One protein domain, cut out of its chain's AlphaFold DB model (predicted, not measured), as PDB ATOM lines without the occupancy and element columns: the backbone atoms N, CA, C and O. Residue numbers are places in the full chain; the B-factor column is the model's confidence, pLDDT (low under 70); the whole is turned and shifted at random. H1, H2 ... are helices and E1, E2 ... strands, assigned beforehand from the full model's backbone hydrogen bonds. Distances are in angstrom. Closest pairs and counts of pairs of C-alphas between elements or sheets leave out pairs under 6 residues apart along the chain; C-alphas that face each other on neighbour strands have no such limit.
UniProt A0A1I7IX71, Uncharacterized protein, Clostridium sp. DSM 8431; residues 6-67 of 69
ATOM      1  N   CYS A   6     180.913 214.619 252.840       83.62
ATOM      2  CA  CYS A   6     179.851 213.880 253.516       83.62
ATOM      3  C   CYS A   6     180.157 212.382 253.695       83.62
ATOM      4  O   CYS A   6     179.439 211.706 254.426       83.62
ATOM      5  N   ASP A   7     181.209 211.866 253.050       86.12
ATOM      6  CA  ASP A   7     181.691 210.500 253.282       86.12
ATOM      7  C   ASP A   7     182.477 210.391 254.607       86.12
ATOM      8  O   ASP A   7     182.645 209.293 255.133       86.12
ATOM      9  N   PHE A   8     182.945 211.521 255.155       85.19
ATOM     10  CA  PHE A   8     183.800 211.583 256.349       85.19
ATOM     11  C   PHE A   8     183.112 212.235 257.550       85.19
ATOM     12  O   PHE A   8     183.477 211.963 258.691       85.19
ATOM     13  N   MET A   9     182.123 213.098 257.316       87.50
ATOM     14  CA  MET A   9     181.397 213.777 258.386       87.50
ATOM     15  C   MET A   9     179.980 214.169 257.976       87.50
ATOM     16  O   MET A   9     179.664 214.256 256.792       87.50
ATOM     17  N   GLU A  10     179.123 214.467 258.950       91.44
ATOM     18  CA  GLU A  10     177.772 214.942 258.655       91.44
ATOM     19  C   GLU A  10     177.780 216.372 258.089       91.44
ATOM     20  O   GLU A  10     178.508 217.251 258.553       91.44
ATOM     21  N   GLU A  11     176.893 216.641 257.124       88.56
ATOM     22  CA  GLU A  11     176.769 217.958 256.480       88.56
ATOM     23  C   GLU A  11     176.504 219.082 257.493       88.56
ATOM     24  O   GLU A  11     177.051 220.180 257.382       88.56
ATOM     25  N   LYS A  12     175.693 218.802 258.520       90.75
ATOM     26  CA  LYS A  12     175.374 219.780 259.561       90.75
ATOM     27  C   LYS A  12     176.607 220.155 260.383       90.75
ATOM     28  O   LYS A  12     176.835 221.335 260.633       90.75
ATOM     29  N   GLU A  13     177.406 219.168 260.774       91.56
ATOM     30  CA  GLU A  13     178.638 219.390 261.531       91.56
ATOM     31  C   GLU A  13     179.665 220.161 260.685       91.56
ATOM     32  O   GLU A  13     180.292 221.111 261.162       91.56
ATOM     33  N   TYR A  14     179.767 219.833 259.393       90.69
ATOM     34  CA  TYR A  14     180.596 220.579 258.447       90.69
ATOM     35  C   TYR A  14     180.178 222.053 258.365       90.69
ATOM     36  O   TYR A  14     181.026 222.951 258.426       90.69
ATOM     37  N   GLN A  15     178.873 222.313 258.270       91.31
ATOM     38  CA  GLN A  15     178.335 223.668 258.221       91.31
ATOM     39  C   GLN A  15     178.606 224.434 259.523       91.31
ATOM     40  O   GLN A  15     179.027 225.590 259.476       91.31
ATOM     41  N   GLU A  16     178.462 223.787 260.683       94.12
ATOM     42  CA  GLU A  16     178.793 224.389 261.977       94.12
ATOM     43  C   GLU A  16     180.273 224.787 262.055       94.12
ATOM     44  O   GLU A  16     180.597 225.883 262.527       94.12
ATOM     45  N   PHE A  17     181.197 223.962 261.554       92.25
ATOM     46  CA  PHE A  17     182.605 224.359 261.479       92.25
ATOM     47  C   PHE A  17     182.831 225.523 260.523       92.25
ATOM     48  O   PHE A  17     183.577 226.444 260.862       92.25
ATOM     49  N   CYS A  18     182.173 225.515 259.367       90.56
ATOM     50  CA  CYS A  18     182.265 226.583 258.381       90.56
ATOM     51  C   CYS A  18     181.804 227.943 258.930       90.56
ATOM     52  O   CYS A  18     182.474 228.965 258.727       90.56
ATOM     53  N   ASP A  19     180.686 227.951 259.649       92.50
ATOM     54  CA  ASP A  19     180.073 229.161 260.197       92.50
ATOM     55  C   ASP A  19     180.914 229.764 261.328       92.50
ATOM     56  O   ASP A  19     181.063 230.987 261.417       92.50
ATOM     57  N   ASN A  20     181.530 228.909 262.147       92.38
ATOM     58  CA  ASN A  20     182.366 229.328 263.272       92.38
ATOM     59  C   ASN A  20     183.803 229.702 262.875       92.38
ATOM     60  O   ASN A  20     184.519 230.304 263.677       92.38
ATOM     61  N   LEU A  21     184.230 229.380 261.650       92.94
ATOM     62  CA  LEU A  21     185.586 229.657 261.185       92.94
ATOM     63  C   LEU A  21     185.793 231.164 260.981       92.94
ATOM     64  O   LEU A  21     185.060 231.829 260.234       92.94
ATOM     65  N   LYS A  22     186.820 231.729 261.618       93.00
ATOM     66  CA  LYS A  22     187.203 233.133 261.439       93.00
ATOM     67  C   LYS A  22     188.032 233.310 260.175       93.00
ATOM     68  O   LYS A  22     188.629 232.379 259.646       93.00
ATOM     69  N   THR A  23     188.073 234.533 259.655       91.62
ATOM     70  CA  THR A  23     188.881 234.849 258.470       91.62
ATOM     71  C   THR A  23     190.354 234.513 258.715       91.62
ATOM     72  O   THR A  23     190.923 234.941 259.715       91.62
ATOM     73  N   ASN A  24     190.967 233.796 257.771       89.12
ATOM     74  CA  ASN A  24     192.330 233.255 257.808       89.12
ATOM     75  C   ASN A  24     192.580 232.170 258.867       89.12
ATOM     76  O   ASN A  24     193.718 231.723 259.009       89.12
ATOM     77  N   GLU A  25     191.542 231.718 259.568       92.75
ATOM     78  CA  GLU A  25     191.623 230.568 260.460       92.75
ATOM     79  C   GLU A  25     191.604 229.265 259.660       92.75
ATOM     80  O   GLU A  25     190.995 229.176 258.585       92.75
ATOM     81  N   ARG A  26     192.293 228.270 260.213       93.50
ATOM     82  CA  ARG A  26     192.342 226.896 259.729       93.50
ATOM     83  C   ARG A  26     191.884 225.956 260.837       93.50
ATOM     84  O   ARG A  26     192.190 226.205 262.004       93.50
ATOM     85  N   LYS A  27     191.160 224.905 260.474       93.19
ATOM     86  CA  LYS A  27     190.647 223.909 261.409       93.19
ATOM     87  C   LYS A  27     190.643 222.537 260.755       93.19
ATOM     88  O   LYS A  27     190.020 222.364 259.712       93.19
ATOM     89  N   VAL A  28     191.293 221.577 261.403       92.31
ATOM     90  CA  VAL A  28     191.142 220.158 261.074       92.31
ATOM     91  C   VAL A  28     189.734 219.738 261.485       92.31
ATOM     92  O   VAL A  28     189.328 219.958 262.629       92.31
ATOM     93  N   ILE A  29     188.972 219.219 260.527       92.50
ATOM     94  CA  ILE A  29     187.571 218.806 260.704       92.50
ATOM     95  C   ILE A  29     187.410 217.291 260.687       92.50
ATOM     96  O   ILE A  29     186.396 216.787 261.153       92.50
ATOM     97  N   TYR A  30     188.416 216.579 260.188       89.69
ATOM     98  CA  TYR A  30     188.480 215.132 260.211       89.69
ATOM     99  C   TYR A  30     189.942 214.697 260.182       89.69
ATOM    100  O   TYR A  30     190.743 215.276 259.450       89.69
ATOM    101  N   SER A  31     190.287 213.689 260.973       90.00
ATOM    102  CA  SER A  31     191.607 213.072 260.955       90.00
ATOM    103  C   SER A  31     191.475 211.626 261.413       90.00
ATOM    104  O   SER A  31     190.925 211.364 262.485       90.00
ATOM    105  N   ASP A  32     191.958 210.704 260.587       87.62
ATOM    106  CA  ASP A  32     192.170 209.302 260.934       87.62
ATOM    107  C   ASP A  32     193.589 208.861 260.518       87.62
ATOM    108  O   ASP A  32     194.439 209.691 260.181       87.62
ATOM    109  N   ASP A  33     193.863 207.556 260.564       81.31
ATOM    110  CA  ASP A  33     195.178 206.994 260.230       81.31
ATOM    111  C   ASP A  33     195.564 207.154 258.741       81.31
ATOM    112  O   ASP A  33     196.720 206.945 258.378       81.31
ATOM    113  N   ILE A  34     194.608 207.494 257.872       82.00
ATOM    114  CA  ILE A  34     194.698 207.428 256.408       82.00
ATOM    115  C   ILE A  34     194.445 208.808 255.776       82.00
ATOM    116  O   ILE A  34     194.950 209.102 254.694       82.00
ATOM    117  N   ILE A  35     193.647 209.676 256.392       85.31
ATOM    118  CA  ILE A  35     193.242 210.954 255.819       85.31
ATOM    119  C   ILE A  35     193.152 212.050 256.879       85.31
ATOM    120  O   ILE A  35     192.602 211.879 257.964       85.31
ATOM    121  N   ASP A  36     193.668 213.224 256.523       90.00
ATOM    122  CA  ASP A  36     193.559 214.449 257.313       90.00
ATOM    123  C   ASP A  36     192.893 215.517 256.445       90.00
ATOM    124  O   ASP A  36     193.370 215.814 255.344       90.00
ATOM    125  N   ILE A  37     191.765 216.048 256.921       90.62
ATOM    126  CA  ILE A  37     190.966 217.051 256.225       90.62
ATOM    127  C   ILE A  37     190.926 218.335 257.055       90.62
ATOM    128  O   ILE A  37     190.384 218.385 258.162       90.62
ATOM    129  N   GLU A  38     191.423 219.416 256.463       93.44
ATOM    130  CA  GLU A  38     191.416 220.764 257.025       93.44
ATOM    131  C   GLU A  38     190.490 221.677 256.219       93.44
ATOM    132  O   GLU A  38     190.477 221.650 254.990       93.44
ATOM    133  N   ILE A  39     189.751 222.557 256.895       93.69
ATOM    134  CA  ILE A  39     189.130 223.719 256.255       93.69
ATOM    135  C   ILE A  39     189.846 225.003 256.641       93.69
ATOM    136  O   ILE A  39     190.270 225.195 257.781       93.69
ATOM    137  N   LYS A  40     189.925 225.931 255.692       93.75
ATOM    138  CA  LYS A  40     190.478 227.269 255.902       93.75
ATOM    139  C   LYS A  40     189.572 228.325 255.306       93.75
ATOM    140  O   LYS A  40     189.165 228.230 254.145       93.75
ATOM    141  N   LYS A  41     189.322 229.394 256.059       93.94
ATOM    142  CA  LYS A  41     188.587 230.554 255.547       93.94
ATOM    143  C   LYS A  41     189.552 231.553 254.932       93.94
ATOM    144  O   LYS A  41     190.386 232.122 255.628       93.94
ATOM    145  N   VAL A  42     189.422 231.819 253.638       91.56
ATOM    146  CA  VAL A  42     190.203 232.842 252.929       91.56
ATOM    147  C   VAL A  42     189.242 233.915 252.426       91.56
ATOM    148  O   VAL A  42     188.506 233.734 251.453       91.56
ATOM    149  N   GLY A  43     189.205 235.044 253.136       88.50
ATOM    150  CA  GLY A  43     188.205 236.087 252.911       88.50
ATOM    151  C   GLY A  43     186.787 235.573 253.176       88.50
ATOM    152  O   GLY A  43     186.449 235.230 254.304       88.50
ATOM    153  N   ARG A  44     185.949 235.532 252.132       86.62
ATOM    154  CA  ARG A  44     184.563 235.022 252.197       86.62
ATOM    155  C   ARG A  44     184.422 233.561 251.761       86.62
ATOM    156  O   ARG A  44     183.313 233.044 251.769       86.62
ATOM    157  N   LYS A  45     185.510 232.925 251.325       90.25
ATOM    158  CA  LYS A  45     185.499 231.547 250.828       90.25
ATOM    159  C   LYS A  45     186.019 230.601 251.898       90.25
ATOM    160  O   LYS A  45     186.925 230.965 252.645       90.25
ATOM    161  N   ILE A  46     185.478 229.392 251.919       90.81
ATOM    162  CA  ILE A  46     186.005 228.273 252.695       90.81
ATOM    163  C   ILE A  46     186.598 227.289 251.699       90.81
ATOM    164  O   ILE A  46     185.992 226.999 250.669       90.81
ATOM    165  N   LEU A  47     187.826 226.873 251.972       90.56
ATOM    166  CA  LEU A  47     188.579 225.926 251.171       90.56
ATOM    167  C   LEU A  47     188.807 224.675 252.008       90.56
ATOM    168  O   LEU A  47     189.180 224.800 253.174       90.56
ATOM    169  N   THR A  48     188.615 223.513 251.398       89.62
ATOM    170  CA  THR A  48     188.874 222.206 252.007       89.62
ATOM    171  C   THR A  48     190.186 221.662 251.460       89.62
ATOM    172  O   THR A  48     190.407 221.670 250.248       89.62
ATOM    173  N   PHE A  49     191.050 221.204 252.352       88.75
ATOM    174  CA  PHE A  49     192.363 220.649 252.073       88.75
ATOM    175  C   PHE A  49     192.408 219.221 252.589       88.75
ATOM    176  O   PHE A  49     191.941 218.948 253.689       88.75
ATOM    177  N   VAL A  50     192.983 218.329 251.789       86.81
ATOM    178  CA  VAL A  50     193.331 216.973 252.204       86.81
ATOM    179  C   VAL A  50     194.847 216.955 252.357       86.81
ATOM    180  O   VAL A  50     195.555 217.148 251.369       86.81
ATOM    181  N   ASN A  51     195.342 216.818 253.585       83.12
ATOM    182  CA  ASN A  51     196.770 216.910 253.902       83.12
ATOM    183  C   ASN A  51     197.479 215.555 253.733       83.12
ATOM    184  O   ASN A  51     198.571 215.479 253.164       83.12
ATOM    185  N   THR A  52     196.810 214.484 254.153       81.69
ATOM    186  CA  THR A  52     197.277 213.093 254.059       81.69
ATOM    187  C   THR A  52     196.238 212.277 253.301       81.69
ATOM    188  O   THR A  52     195.047 212.556 253.427       81.69
ATOM    189  N   TYR A  53     196.669 211.307 252.492       79.06
ATOM    190  CA  TYR A  53     195.768 210.359 251.833       79.06
ATOM    191  C   TYR A  53     196.439 208.986 251.700       79.06
ATOM    192  O   TYR A  53     197.406 208.831 250.950       79.06
ATOM    193  N   GLY A  54     195.917 207.980 252.400       78.56
ATOM    194  CA  GLY A  54     196.653 206.739 252.629       78.56
ATOM    195  C   GLY A  54     197.712 206.911 253.717       78.56
ATOM    196  O   GLY A  54     197.666 207.826 254.528       78.56
ATOM    197  N   ASP A  55     198.752 206.090 253.640       77.12
ATOM    198  CA  ASP A  55     199.914 206.167 254.536       77.12
ATOM    199  C   ASP A  55     200.936 207.236 254.083       77.12
ATOM    200  O   ASP A  55     202.103 207.200 254.475       77.12
ATOM    201  N   LYS A  56     200.544 208.127 253.161       74.00
ATOM    202  CA  LYS A  56     201.447 209.036 252.441       74.00
ATOM    203  C   LYS A  56     200.958 210.474 252.473       74.00
ATOM    204  O   LYS A  56     199.759 210.751 252.388       74.00
ATOM    205  N   GLU A  57     201.911 211.402 252.505       78.75
ATOM    206  CA  GLU A  57     201.612 212.823 252.338       78.75
ATOM    207  C   GLU A  57     201.064 213.097 250.931       78.75
ATOM    208  O   GLU A  57     201.558 212.556 249.933       78.75
ATOM    209  N   ILE A  58     200.074 213.991 250.819       80.50
ATOM    210  CA  ILE A  58     199.444 214.298 249.526       80.50
ATOM    211  C   ILE A  58     200.464 214.805 248.496       80.50
ATOM    212  O   ILE A  58     200.341 214.510 247.310       80.50
ATOM    213  N   ASN A  59     201.508 215.515 248.936       74.75
ATOM    214  CA  ASN A  59     202.579 215.996 248.063       74.75
ATOM    215  C   ASN A  59     203.353 214.839 247.415       74.75
ATOM    216  O   ASN A  59     203.690 214.911 246.235       74.75
ATOM    217  N   GLU A  60     203.598 213.752 248.149       74.56
ATOM    218  CA  GLU A  60     204.240 212.555 247.602       74.56
ATOM    219  C   GLU A  60     203.335 211.857 246.585       74.56
ATOM    220  O   GLU A  60     203.786 211.474 245.501       74.56
ATOM    221  N   VAL A  61     202.041 211.740 246.904       74.31
ATOM    222  CA  VAL A  61     201.038 211.164 245.997       74.31
ATOM    223  C   VAL A  61     200.961 211.983 244.709       74.31
ATOM    224  O   VAL A  61     201.071 211.424 243.617       74.31
ATOM    225  N   LEU A  62     200.856 213.308 244.815       76.06
ATOM    226  CA  LEU A  62     200.794 214.218 243.672       76.06
ATOM    227  C   LEU A  62     202.057 214.150 242.812       76.06
ATOM    228  O   LEU A  62     201.942 214.061 241.592       76.06
ATOM    229  N   ASN A  63     203.247 214.121 243.414       74.94
ATOM    230  CA  ASN A  63     204.499 213.975 242.668       74.94
ATOM    231  C   ASN A  63     204.565 212.639 241.913       74.94
ATOM    232  O   ASN A  63     205.017 212.604 240.769       74.94
ATOM    233  N   SER A  64     204.059 211.556 242.512       66.06
ATOM    234  CA  SER A  64     204.028 210.231 241.880       66.06
ATOM    235  C   SER A  64     203.029 210.128 240.719       66.06
ATOM    236  O   SER A  64     203.314 209.469 239.722       66.06
ATOM    237  N   VAL A  65     201.874 210.796 240.823       69.12
ATOM    238  CA  VAL A  65     200.798 210.746 239.818       69.12
ATOM    239  C   VAL A  65     201.040 211.745 238.691       69.12
ATOM    240  O   VAL A  65     200.838 211.422 237.522       69.12
ATOM    241  N   CYS A  66     201.483 212.955 239.025       62.25
ATOM    242  CA  CYS A  66     201.643 214.033 238.057       62.25
ATOM    243  C   CYS A  66     203.022 214.056 237.391       62.25
ATOM    244  O   CYS A  66     203.209 214.870 236.493       62.25
ATOM    245  N   SER A  67     203.970 213.190 237.788       50.03
ATOM    246  CA  SER A  67     205.363 213.235 237.309       50.03
ATOM    247  C   SER A  67     205.895 214.674 237.286       50.03
ATOM    248  O   SER A  67     206.395 215.137 236.264       50.03
TER     249      SER A  67
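Overview. This is residues 6 to 67 of the 69 residues of an uncharacterized protein of Clostridium sp. DSM 8431 (UniProt A0A1I7IX71). What is the picture? A twisted slab of three antiparallel strands, E1 E2 E3, has H1 over one face, making two layers; H2 lies beside E3, and residues 62 to 67 stick out. How large is it? The printed part has 62 residues, with two named helices and three named strands in the order H1 E1 E2 E3 H2; its class is mixed, helices and strands, and it is only just loose, close to compact: radius of gyration of the C-alphas 13.0 A, spans 36 by 24 by 14 A.

Along the chain. Where are the strands? E1 is residues 26 to 31, E2 35 to 42 (22.3 A) and E3 45 to 53 (23.6 A). And the helices? H1, residues 11 to 20, begins at C-alpha (176.769, 217.958, 256.480); H2, residues 58 to 66, ends at (201.643, 214.033, 238.057).

Arrangement. How do strands pair? They form a meander, each the antiparallel neighbour of the one before: N 27 and O 39 are 2.9 A apart, N 49 and O 38 2.7 A. And the helices? H1 is over E2 at height 9.2 A, slantwise; the closest C-alphas, Cys 18 and Ile 39, are 7.7 A apart. H2 is at the sheet's level; the C-alphas of Thr 52 and Ile 58, its closest to E3, are 5.2 A apart. In H1 and H2 every O i to N i+4 pair is within hydrogen-bond range.

Size, cuts and confidence. Any cut? The printed part has no cut, and its links are tight. Where is confidence low? Residues 64 to 67 have pLDDT under 70.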